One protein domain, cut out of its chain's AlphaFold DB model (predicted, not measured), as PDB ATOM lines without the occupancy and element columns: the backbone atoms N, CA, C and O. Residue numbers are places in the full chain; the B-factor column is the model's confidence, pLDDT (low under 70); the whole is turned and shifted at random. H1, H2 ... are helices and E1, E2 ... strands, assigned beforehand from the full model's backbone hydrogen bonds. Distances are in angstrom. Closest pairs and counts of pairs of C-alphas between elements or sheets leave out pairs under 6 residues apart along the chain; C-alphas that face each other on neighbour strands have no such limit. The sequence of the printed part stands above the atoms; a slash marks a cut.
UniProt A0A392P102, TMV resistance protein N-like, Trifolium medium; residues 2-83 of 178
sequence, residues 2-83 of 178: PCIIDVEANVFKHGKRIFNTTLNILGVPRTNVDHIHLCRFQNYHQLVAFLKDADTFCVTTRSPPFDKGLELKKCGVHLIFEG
ATOM      1  N   PRO A   2     134.935 116.700 131.553       68.81
ATOM      2  CA  PRO A   2     133.749 116.129 132.191       68.81
ATOM      3  C   PRO A   2     134.088 115.640 133.612       68.81
ATOM      4  O   PRO A   2     135.191 115.146 133.852       68.81
ATOM      5  N   CYS A   3     133.151 115.823 134.542       76.50
ATOM      6  CA  CYS A   3     133.249 115.435 135.951       76.50
ATOM      7  C   CYS A   3     131.932 114.767 136.364       76.50
ATOM      8  O   CYS A   3     130.862 115.252 135.980       76.50
ATOM      9  N   ILE A   4     132.008 113.677 137.129       84.38
ATOM     10  CA  ILE A   4     130.836 113.037 137.736       84.38
ATOM     11  C   ILE A   4     130.629 113.639 139.125       84.38
ATOM     12  O   ILE A   4     131.501 113.538 139.981       84.38
ATOM     13  N   ILE A   5     129.463 114.252 139.345       86.12
ATOM     14  CA  ILE A   5     129.130 114.963 140.594       86.12
ATOM     15  C   ILE A   5     128.095 114.238 141.465       86.12
ATOM     16  O   ILE A   5     127.718 114.731 142.527       86.12
ATOM     17  N   ASP A   6     127.613 113.080 141.014       91.69
ATOM     18  CA  ASP A   6     126.562 112.319 141.692       91.69
ATOM     19  C   ASP A   6     127.097 111.217 142.606       91.69
ATOM     20  O   ASP A   6     126.303 110.480 143.176       91.69
ATOM     21  N   VAL A   7     128.412 111.089 142.778       92.88
ATOM     22  CA  VAL A   7     128.991 110.168 143.764       92.88
ATOM     23  C   VAL A   7     129.353 110.956 145.018       92.88
ATOM     24  O   VAL A   7     130.141 111.898 144.962       92.88
ATOM     25  N   GLU A   8     128.779 110.579 146.156       94.69
ATOM     26  CA  GLU A   8     128.980 111.240 147.446       94.69
ATOM     27  C   GLU A   8     129.670 110.306 148.441       94.69
ATOM     28  O   GLU A   8     129.271 109.155 148.610       94.69
ATOM     29  N   ALA A   9     130.667 110.827 149.153       94.81
ATOM     30  CA  ALA A   9     131.197 110.228 150.368       94.81
ATOM     31  C   ALA A   9     130.466 110.804 151.581       94.81
ATOM     32  O   ALA A   9     130.327 112.021 151.718       94.81
ATOM     33  N   ASN A  10     130.011 109.927 152.469       94.94
ATOM     34  CA  ASN A  10     129.184 110.274 153.613       94.94
ATOM     35  C   ASN A  10     129.774 109.690 154.897       94.94
ATOM     36  O   ASN A  10     130.149 108.518 154.941       94.94
ATOM     37  N   VAL A  11     129.778 110.496 155.956       95.50
ATOM     38  CA  VAL A  11     130.181 110.084 157.304       95.50
ATOM     39  C   VAL A  11     128.967 110.129 158.223       95.50
ATOM     40  O   VAL A  11     128.240 111.128 158.280       95.50
ATOM     41  N   PHE A  12     128.753 109.043 158.958       94.94
ATOM     42  CA  PHE A  12     127.642 108.860 159.878       94.94
ATOM     43  C   PHE A  12     128.139 108.603 161.288       94.94
ATOM     44  O   PHE A  12     128.992 107.752 161.516       94.94
ATOM     45  N   LYS A  13     127.484 109.253 162.245       95.81
ATOM     46  CA  LYS A  13     127.662 109.023 163.672       95.81
ATOM     47  C   LYS A  13     126.353 108.530 164.265       95.81
ATOM     48  O   LYS A  13     125.346 109.237 164.209       95.81
ATOM     49  N   HIS A  14     126.351 107.316 164.816       94.12
ATOM     50  CA  HIS A  14     125.143 106.650 165.332       94.12
ATOM     51  C   HIS A  14     123.981 106.644 164.316       94.12
ATOM     52  O   HIS A  14     122.838 106.947 164.654       94.12
ATOM     53  N   GLY A  15     124.284 106.380 163.040       93.06
ATOM     54  CA  GLY A  15     123.296 106.367 161.953       93.06
ATOM     55  C   GLY A  15     122.822 107.748 161.479       93.06
ATOM     56  O   GLY A  15     122.088 107.833 160.497       93.06
ATOM     57  N   LYS A  16     123.259 108.845 162.109       94.88
ATOM     58  CA  LYS A  16     122.984 110.208 161.640       94.88
ATOM     59  C   LYS A  16     124.142 110.713 160.788       94.88
ATOM     60  O   LYS A  16     125.282 110.731 161.246       94.88
ATOM     61  N   ARG A  17     123.848 111.181 159.575       95.25
ATOM     62  CA  ARG A  17     124.851 111.802 158.703       95.25
ATOM     63  C   ARG A  17     125.370 113.097 159.329       95.25
ATOM     64  O   ARG A  17     124.573 113.989 159.629       95.25
ATOM     65  N   ILE A  18     126.682 113.187 159.523       95.88
ATOM     66  CA  ILE A  18     127.358 114.360 160.098       95.88
ATOM     67  C   ILE A  18     128.146 115.156 159.061       95.88
ATOM     68  O   ILE A  18     128.331 116.354 159.240       95.88
ATOM     69  N   PHE A  19     128.567 114.512 157.973       95.50
ATOM     70  CA  PHE A  19     129.303 115.148 156.888       95.50
ATOM     71  C   PHE A  19     129.020 114.430 155.566       95.50
ATOM     72  O   PHE A  19     128.840 113.208 155.549       95.50
ATOM     73  N   ASN A  20     128.988 115.180 154.467       94.81
ATOM     74  CA  ASN A  20     129.053 114.627 153.122       94.81
ATOM     75  C   ASN A  20     129.878 115.522 152.198       94.81
ATOM     76  O   ASN A  20     129.963 116.733 152.384       94.81
ATOM     77  N   THR A  21     130.469 114.905 151.184       94.06
ATOM     78  CA  THR A  21     131.143 115.606 150.093       94.06
ATOM     79  C   THR A  21     130.965 114.833 148.800       94.06
ATOM     80  O   THR A  21     130.953 113.603 148.799       94.06
ATOM     81  N   THR A  22     130.868 115.543 147.685       92.94
ATOM     82  CA  THR A  22     130.940 114.929 146.360       92.94
ATOM     83  C   THR A  22     132.378 114.487 146.078       92.94
ATOM     84  O   THR A  22     133.322 115.223 146.375       92.94
ATOM     85  N   LEU A  23     132.548 113.291 145.514       91.12
ATOM     86  CA  LEU A  23     133.829 112.809 145.008       91.12
ATOM     87  C   LEU A  23     134.084 113.440 143.638       91.12
ATOM     88  O   LEU A  23     133.274 113.304 142.727       91.12
ATOM     89  N   ASN A  24     135.205 114.146 143.489       84.12
ATOM     90  CA  ASN A  24     135.567 114.784 142.227       84.12
ATOM     91  C   ASN A  24     136.171 113.755 141.261       84.12
ATOM     92  O   ASN A  24     137.391 113.632 141.154       84.12
ATOM     93  N   ILE A  25     135.312 113.002 140.576       87.25
ATOM     94  CA  ILE A  25     135.733 111.982 139.616       87.25
ATOM     95  C   ILE A  25     135.909 112.647 138.245       87.25
ATOM     96  O   ILE A  25     134.939 112.938 137.538       87.25
ATOM     97  N   LEU A  26     137.164 112.935 137.895       81.06
ATOM     98  CA  LEU A  26     137.555 113.605 136.654       81.06
ATOM     99  C   LEU A  26     137.958 112.608 135.566       81.06
ATOM    100  O   LEU A  26     138.430 111.513 135.849       81.06
ATOM    101  N   GLY A  27     137.828 113.030 134.307       69.00
ATOM    102  CA  GLY A  27     138.428 112.315 133.175       69.00
ATOM    103  C   GLY A  27     137.660 111.081 132.707       69.00
ATOM    104  O   GLY A  27     138.166 110.365 131.853       69.00
ATOM    105  N   VAL A  28     136.442 110.852 133.206       66.19
ATOM    106  CA  VAL A  28     135.639 109.687 132.814       66.19
ATOM    107  C   VAL A  28     135.138 109.858 131.377       66.19
ATOM    108  O   VAL A  28     134.372 110.797 131.105       66.19
ATOM    109  N   PRO A  29     135.542 108.994 130.431       61.50
ATOM    110  CA  PRO A  29     134.928 108.984 129.118       61.50
ATOM    111  C   PRO A  29     133.478 108.513 129.283       61.50
ATOM    112  O   PRO A  29     133.202 107.556 129.999       61.50
ATOM    113  N   ARG A  30     132.525 109.199 128.640       64.00
ATOM    114  CA  ARG A  30     131.103 108.813 128.646       64.00
ATOM    115  C   ARG A  30     130.885 107.560 127.794       64.00
ATOM    116  O   ARG A  30     130.291 107.629 126.721       64.00
ATOM    117  N   THR A  31     131.417 106.435 128.245       72.56
ATOM    118  CA  THR A  31     131.173 105.110 127.680       72.56
ATOM    119  C   THR A  31     130.225 104.346 128.596       72.56
ATOM    120  O   THR A  31     130.066 104.669 129.769       72.56
ATOM    121  N   ASN A  32     129.579 103.326 128.049       73.62
ATOM    122  CA  ASN A  32     128.744 102.375 128.784       73.62
ATOM    123  C   ASN A  32     129.561 101.209 129.378       73.62
ATOM    124  O   ASN A  32     128.993 100.163 129.679       73.62
ATOM    125  N   VAL A  33     130.883 101.368 129.465       81.94
ATOM    126  CA  VAL A  33     131.807 100.380 130.032       81.94
ATOM    127  C   VAL A  33     131.989 100.684 131.516       81.94
ATOM    128  O   VAL A  33     131.842 101.832 131.934       81.94
ATOM    129  N   ASP A  34     132.294  99.664 132.309       84.06
ATOM    130  CA  ASP A  34     132.580  99.831 133.730       84.06
ATOM    131  C   ASP A  34     133.917 100.546 133.931       84.06
ATOM    132  O   ASP A  34     134.902 100.233 133.266       84.06
ATOM    133  N   HIS A  35     133.947 101.492 134.871       82.44
ATOM    134  CA  HIS A  35     135.141 102.264 135.214       82.44
ATOM    135  C   HIS A  35     135.474 102.094 136.691       82.44
ATOM    136  O   HIS A  35     134.582 102.089 137.544       82.44
ATOM    137  N   ILE A  36     136.766 101.998 136.993       84.38
ATOM    138  CA  ILE A  36     137.285 102.013 138.360       84.38
ATOM    139  C   ILE A  36     137.914 103.384 138.605       84.38
ATOM    140  O   ILE A  36     138.689 103.882 137.793       84.38
ATOM    141  N   HIS A  37     137.577 104.002 139.737       85.88
ATOM    142  CA  HIS A  37     138.107 105.307 140.123       85.88
ATOM    143  C   HIS A  37     138.729 105.249 141.512       85.88
ATOM    144  O   HIS A  37     138.073 104.858 142.478       85.88
ATOM    145  N   LEU A  38     139.980 105.699 141.607       87.19
ATOM    146  CA  LEU A  38     140.699 105.854 142.864       87.19
ATOM    147  C   LEU A  38     140.649 107.319 143.313       87.19
ATOM    148  O   LEU A  38     141.000 108.225 142.560       87.19
ATOM    149  N   CYS A  39     140.224 107.553 144.554       88.00
ATOM    150  CA  CYS A  39     140.243 108.869 145.190       88.00
ATOM    151  C   CYS A  39     141.127 108.802 146.435       88.00
ATOM    152  O   CYS A  39     140.813 108.059 147.364       88.00
ATOM    153  N   ARG A  40     142.202 109.598 146.475       87.56
ATOM    154  CA  ARG A  40     143.094 109.694 147.638       87.56
ATOM    155  C   ARG A  40     142.900 111.030 148.345       87.56
ATOM    156  O   ARG A  40     142.928 112.085 147.715       87.56
ATOM    157  N   PHE A  41     142.717 110.975 149.660       89.44
ATOM    158  CA  PHE A  41     142.541 112.152 150.503       89.44
ATOM    159  C   PHE A  41     143.702 112.275 151.477       89.44
ATOM    160  O   PHE A  41     144.080 111.308 152.128       89.44
ATOM    161  N   GLN A  42     144.249 113.482 151.575       88.06
ATOM    162  CA  GLN A  42     145.272 113.802 152.563       88.06
ATOM    163  C   GLN A  42     144.651 113.924 153.960       88.06
ATOM    164  O   GLN A  42     143.458 114.210 154.092       88.06
ATOM    165  N   ASN A  43     145.467 113.770 155.003       85.44
ATOM    166  CA  ASN A  43     145.022 113.808 156.402       85.44
ATOM    167  C   ASN A  43     144.320 115.122 156.810       85.44
ATOM    168  O   ASN A  43     143.457 115.121 157.682       85.44
ATOM    169  N   TYR A  44     144.634 116.236 156.147       88.56
ATOM    170  CA  TYR A  44     143.995 117.537 156.370       88.56
ATOM    171  C   TYR A  44     142.677 117.729 155.598       88.56
ATOM    172  O   TYR A  44     142.036 118.775 155.719       88.56
ATOM    173  N   HIS A  45     142.255 116.762 154.780       91.25
ATOM    174  CA  HIS A  45     140.991 116.849 154.056       91.25
ATOM    175  C   HIS A  45     139.805 116.753 155.027       91.25
ATOM    176  O   HIS A  45     139.796 115.925 155.935       91.25
ATOM    177  N   GLN A  46     138.757 117.558 154.809       91.75
ATOM    178  CA  GLN A  46     137.601 117.622 155.719       91.75
ATOM    179  C   GLN A  46     136.957 116.249 155.947       91.75
ATOM    180  O   GLN A  46     136.606 115.918 157.073       91.75
ATOM    181  N   LEU A  47     136.868 115.427 154.897       91.75
ATOM    182  CA  LEU A  47     136.360 114.055 154.992       91.75
ATOM    183  C   LEU A  47     137.099 113.223 156.050       91.75
ATOM    184  O   LEU A  47     136.455 112.514 156.814       91.75
ATOM    185  N   VAL A  48     138.429 113.346 156.104       90.00
ATOM    186  CA  VAL A  48     139.276 112.633 157.069       90.00
ATOM    187  C   VAL A  48     139.104 113.239 158.461       90.00
ATOM    188  O   VAL A  48     138.939 112.510 159.428       90.00
ATOM    189  N   ALA A  49     139.024 114.568 158.568       90.12
ATOM    190  CA  ALA A  49     138.820 115.250 159.848       90.12
ATOM    191  C   ALA A  49     137.470 114.923 160.524       90.12
ATOM    192  O   ALA A  49     137.368 114.935 161.754       90.12
ATOM    193  N   PHE A  50     136.420 114.663 159.737       91.38
ATOM    194  CA  PHE A  50     135.103 114.276 160.254       91.38
ATOM    195  C   PHE A  50     134.971 112.782 160.545       91.38
ATOM    196  O   PHE A  50     134.077 112.419 161.307       91.38
ATOM    197  N   LEU A  51     135.823 111.938 159.964       91.50
ATOM    198  CA  LEU A  51     135.813 110.498 160.187       91.50
ATOM    199  C   LEU A  51     136.514 110.177 161.511       91.50
ATOM    200  O   LEU A  51     137.734 110.267 161.609       91.50
ATOM    201  N   LYS A  52     135.740 109.827 162.542       90.50
ATOM    202  CA  LYS A  52     136.274 109.425 163.851       90.50
ATOM    203  C   LYS A  52     136.123 107.929 164.078       90.50
ATOM    204  O   LYS A  52     135.361 107.252 163.389       90.50
ATOM    205  N   ASP A  53     136.801 107.437 165.107       88.19
ATOM    206  CA  ASP A  53     136.640 106.065 165.575       88.19
ATOM    207  C   ASP A  53     135.161 105.724 165.788       88.19
ATOM    208  O   ASP A  53     134.397 106.499 166.372       88.19
ATOM    209  N   ALA A  54     134.779 104.539 165.310       89.38
ATOM    210  CA  ALA A  54     133.416 104.007 165.315       89.38
ATOM    211  C   ALA A  54     132.372 104.783 164.481       89.38
ATOM    212  O   ALA A  54     131.205 104.375 164.457       89.38
ATOM    213  N   ASP A  55     132.750 105.844 163.761       93.38
ATOM    214  CA  ASP A  55     131.878 106.419 162.738       93.38
ATOM    215  C   ASP A  55     131.784 105.474 161.530       93.38
ATOM    216  O   ASP A  55     132.678 104.684 161.227       93.38
ATOM    217  N   THR A  56     130.656 105.532 160.827       92.50
ATOM    218  CA  THR A  56     130.436 104.749 159.607       92.50
ATOM    219  C   THR A  56     130.698 105.619 158.389       92.50
ATOM    220  O   THR A  56     130.154 106.717 158.275       92.50
ATOM    221  N   PHE A  57     131.481 105.099 157.450       92.50
ATOM    222  CA  PHE A  57     131.716 105.720 156.154       92.50
ATOM    223  C   PHE A  57     130.965 104.958 155.060       92.50
ATOM    224  O   PHE A  57     130.996 103.727 155.034       92.50
ATOM    225  N   CYS A  58     130.327 105.664 154.127       92.19
ATOM    226  CA  CYS A  58     129.824 105.038 152.908       92.19
ATOM    227  C   CYS A  58     129.909 105.955 151.687       92.19
ATOM    228  O   CYS A  58     129.866 107.183 151.792       92.19
ATOM    229  N   VAL A  59     130.001 105.325 150.517       93.69
ATOM    230  CA  VAL A  59     129.888 105.991 149.221       93.69
ATOM    231  C   VAL A  59     128.510 105.689 148.656       93.69
ATOM    232  O   VAL A  59     128.095 104.532 148.618       93.69
ATOM    233  N   THR A  60     127.785 106.719 148.242       93.94
ATOM    234  CA  THR A  60     126.433 106.579 147.693       93.94
ATOM    235  C   THR A  60     126.271 107.418 146.443       93.94
ATOM    236  O   THR A  60     126.982 108.400 146.241       93.94
ATOM    237  N   THR A  61     125.278 107.078 145.629       93.75
ATOM    238  CA  THR A  61     124.781 108.010 144.621       93.75
ATOM    239  C   THR A  61     123.957 109.112 145.282       93.75
ATOM    240  O   THR A  61     123.258 108.899 146.278       93.75
ATOM    241  N   ARG A  62     124.062 110.323 144.742       92.25
ATOM    242  CA  ARG A  62     123.298 111.490 145.162       92.25
ATOM    243  C   ARG A  62     121.808 111.248 144.935       92.25
ATOM    244  O   ARG A  62     121.396 110.675 143.929       92.25
ATOM    245  N   SER A  63     120.987 111.744 145.858       90.38
ATOM    246  CA  SER A  63     119.529 111.703 145.749       90.38
ATOM    247  C   SER A  63     118.939 113.107 145.935       90.38
ATOM    248  O   SER A  63     119.059 113.664 147.032       90.38
ATOM    249  N   PRO A  64     118.318 113.709 144.898       91.12
ATOM    250  CA  PRO A  64     118.134 113.179 143.538       91.12
ATOM    251  C   PRO A  64     119.419 113.254 142.678       91.12
ATOM    252  O   PRO A  64     120.175 114.218 142.841       91.12
ATOM    253  N   PRO A  65     119.644 112.302 141.745       90.00
ATOM    254  CA  PRO A  65     120.811 112.313 140.857       90.00
ATOM    255  C   PRO A  65     120.649 113.312 139.700       90.00
ATOM    256  O   PRO A  65     119.541 113.494 139.180       90.00
ATOM    257  N   PHE A  66     121.749 113.931 139.262       88.19
ATOM    258  CA  PHE A  66     121.804 114.717 138.027       88.19
ATOM    259  C   PHE A  66     121.911 113.824 136.785       88.19
ATOM    260  O   PHE A  66     121.161 114.014 135.825       88.19
ATOM    261  N   ASP A  67     122.808 112.843 136.809       87.88
ATOM    262  CA  ASP A  67     122.964 111.809 135.796       87.88
ATOM    263  C   ASP A  67     122.203 110.546 136.211       87.88
ATOM    264  O   ASP A  67     122.604 109.791 137.095       87.88
ATOM    265  N   LYS A  68     121.069 110.310 135.546       87.62
ATOM    266  CA  LYS A  68     120.217 109.140 135.799       87.62
ATOM    267  C   LYS A  68     120.797 107.838 135.243       87.62
ATOM    268  O   LYS A  68     120.271 106.781 135.574       87.62
ATOM    269  N   GLY A  69     121.799 107.914 134.368       87.25
ATOM    270  CA  GLY A  69     122.488 106.746 133.824       87.25
ATOM    271  C   GLY A  69     123.645 106.269 134.700       87.25
ATOM    272  O   GLY A  69     124.183 105.197 134.441       87.25
ATOM    273  N   LEU A  70     124.030 107.043 135.721       88.12
ATOM    274  CA  LEU A  70     125.121 106.681 136.613       88.12
ATOM    275  C   LEU A  70     124.705 105.560 137.568       88.12
ATOM    276  O   LEU A  70     123.758 105.700 138.345       88.12
ATOM    277  N   GLU A  71     125.493 104.489 137.580       89.94
ATOM    278  CA  GLU A  71     125.331 103.368 138.498       89.94
ATOM    279  C   GLU A  71     126.612 103.153 139.312       89.94
ATOM    280  O   GLU A  71     127.690 102.920 138.765       89.94
ATOM    281  N   LEU A  72     126.497 103.209 140.643       90.56
ATOM    282  CA  LEU A  72     127.582 102.837 141.549       90.56
ATOM    283  C   LEU A  72     127.504 101.333 141.834       90.56
ATOM    284  O   LEU A  72     126.673 100.898 142.628       90.56
ATOM    285  N   LYS A  73     128.375 100.542 141.198       90.38
ATOM    286  CA  LYS A  73     128.373  99.074 141.328       90.38
ATOM    287  C   LYS A  73     129.029  98.576 142.612       90.38
ATOM    288  O   LYS A  73     128.458  97.767 143.340       90.38
ATOM    289  N   LYS A  74     130.258  99.022 142.872       89.75
ATOM    290  CA  LYS A  74     131.063  98.627 144.036       89.75
ATOM    291  C   LYS A  74     131.846  99.828 144.548       89.75
ATOM    292  O   LYS A  74     132.235 100.694 143.770       89.75
ATOM    293  N   CYS A  75     132.099  99.851 145.850       89.69
ATOM    294  CA  CYS A  75     132.988 100.818 146.479       89.69
ATOM    295  C   CYS A  75     133.801 100.141 147.586       89.69
ATOM    296  O   CYS A  75     133.289  99.275 148.298       89.69
ATOM    297  N   GLY A  76     135.050 100.567 147.735       87.06
ATOM    298  CA  GLY A  76     135.952 100.161 148.806       87.06
ATOM    299  C   GLY A  76     136.606 101.389 149.423       87.06
ATOM    300  O   GLY A  76     136.679 102.443 148.792       87.06
ATOM    301  N   VAL A  77     137.036 101.257 150.674       86.56
ATOM    302  CA  VAL A  77     137.742 102.306 151.412       86.56
ATOM    303  C   VAL A  77     138.858 101.637 152.184       86.56
ATOM    304  O   VAL A  77     138.629 100.609 152.817       86.56
ATOM    305  N   HIS A  78     140.037 102.238 152.127       87.00
ATOM    306  CA  HIS A  78     141.207 101.804 152.864       87.00
ATOM    307  C   HIS A  78     141.808 103.031 153.556       87.00
ATOM    308  O   HIS A  78     141.904 104.099 152.945       87.00
ATOM    309  N   LEU A  79     142.115 102.901 154.845       86.25
ATOM    310  CA  LEU A  79     142.744 103.955 155.636       86.25
ATOM    311  C   LEU A  79     144.243 103.685 155.638       86.25
ATOM    312  O   LEU A  79     144.642 102.615 156.071       86.25
ATOM    313  N   ILE A  80     145.022 104.644 155.144       85.19
ATOM    314  CA  ILE A  80     146.483 104.559 155.090       85.19
ATOM    315  C   ILE A  80     147.029 105.252 156.336       85.19
ATOM    316  O   ILE A  80     146.739 106.434 156.564       85.19
ATOM    317  N   PHE A  81     147.787 104.518 157.137       84.19
ATOM    318  CA  PHE A  81     148.478 104.998 158.325       84.19
ATOM    319  C   PHE A  81     149.969 105.220 158.047       84.19
ATOM    320  O   PHE A  81     150.498 104.852 157.000       84.19
ATOM    321  N   GLU A  82     150.647 105.870 158.993       83.31
ATOM    322  CA  GLU A  82     152.109 105.985 158.975       83.31
ATOM    323  C   GLU A  82     152.723 104.576 159.008       83.31
ATOM    324  O   GLU A  82     152.349 103.749 159.842       83.31
ATOM    325  N   GLY A  83     153.634 104.307 158.079       80.81
ATOM    326  CA  GLY A  83     154.251 103.009 157.828       80.81
ATOM    327  C   GLY A  83     153.637 102.204 156.676       80.81
ATOM    328  O   GLY A  83     154.328 101.337 156.148       80.81
TER     329      GLY A  83
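What this domain is: This is residues 2 to 83 of the 178 residues of the protein "TMV resistance protein N-like" of Trifolium medium (UniProt A0A392P102). With little regular structure, this is a small, strongly twisted three-stranded sheet, a short helix over one face, and two long stretches without named elements, residues 23 to 45 and 62 to 83. The 82 printed residues hold E1, E2, H1, E3 in chain order, mostly strand, with 25 residues in named elements. The sheet, E2 E1 E3, is antiparallel. The whole is only just compact, close to loose, with a radius of gyration of the C-alphas of 13.7 A, spanning 38 by 32 by 19 A.

Where its parts are: E1, residues 7 to 13, is 20.0 A long from C-alpha 7 at (128.991, 110.168, 143.764). E2, residues 16 to 22, measures 17.9 A; H1, residues 46 to 50, 6.2 A. E3, residues 56 to 61, measures 16.3 A, ending at C-alpha 61 (124.781, 108.010, 144.621).

How they stand to each other: E1 and E2 form a hairpin, N 9 to O 21 at 2.8 A. E1 and E3 are antiparallel, N 8 to O 60 at 2.8 A. H1 is on the sheet, over E2, at a height over the sheet of 8.6 A; the closest C-alphas of E2 and H1, Phe 19 and Phe 50, are 6.8 A apart. In H1 every O i to N i+4 pair is within hydrogen-bond range. E2, H1 and E3 make a split strand-helix-strand unit, two strands running the same way with E1 between them, its crossover right-handed.

The domain as a whole: The C-alphas farthest apart, Lys 68 and Gly 83, are 41.0 A apart. The printed part has no cut. The link E2 to H1 is long. Residue 2 and residues 27 to 30 have pLDDT under 70.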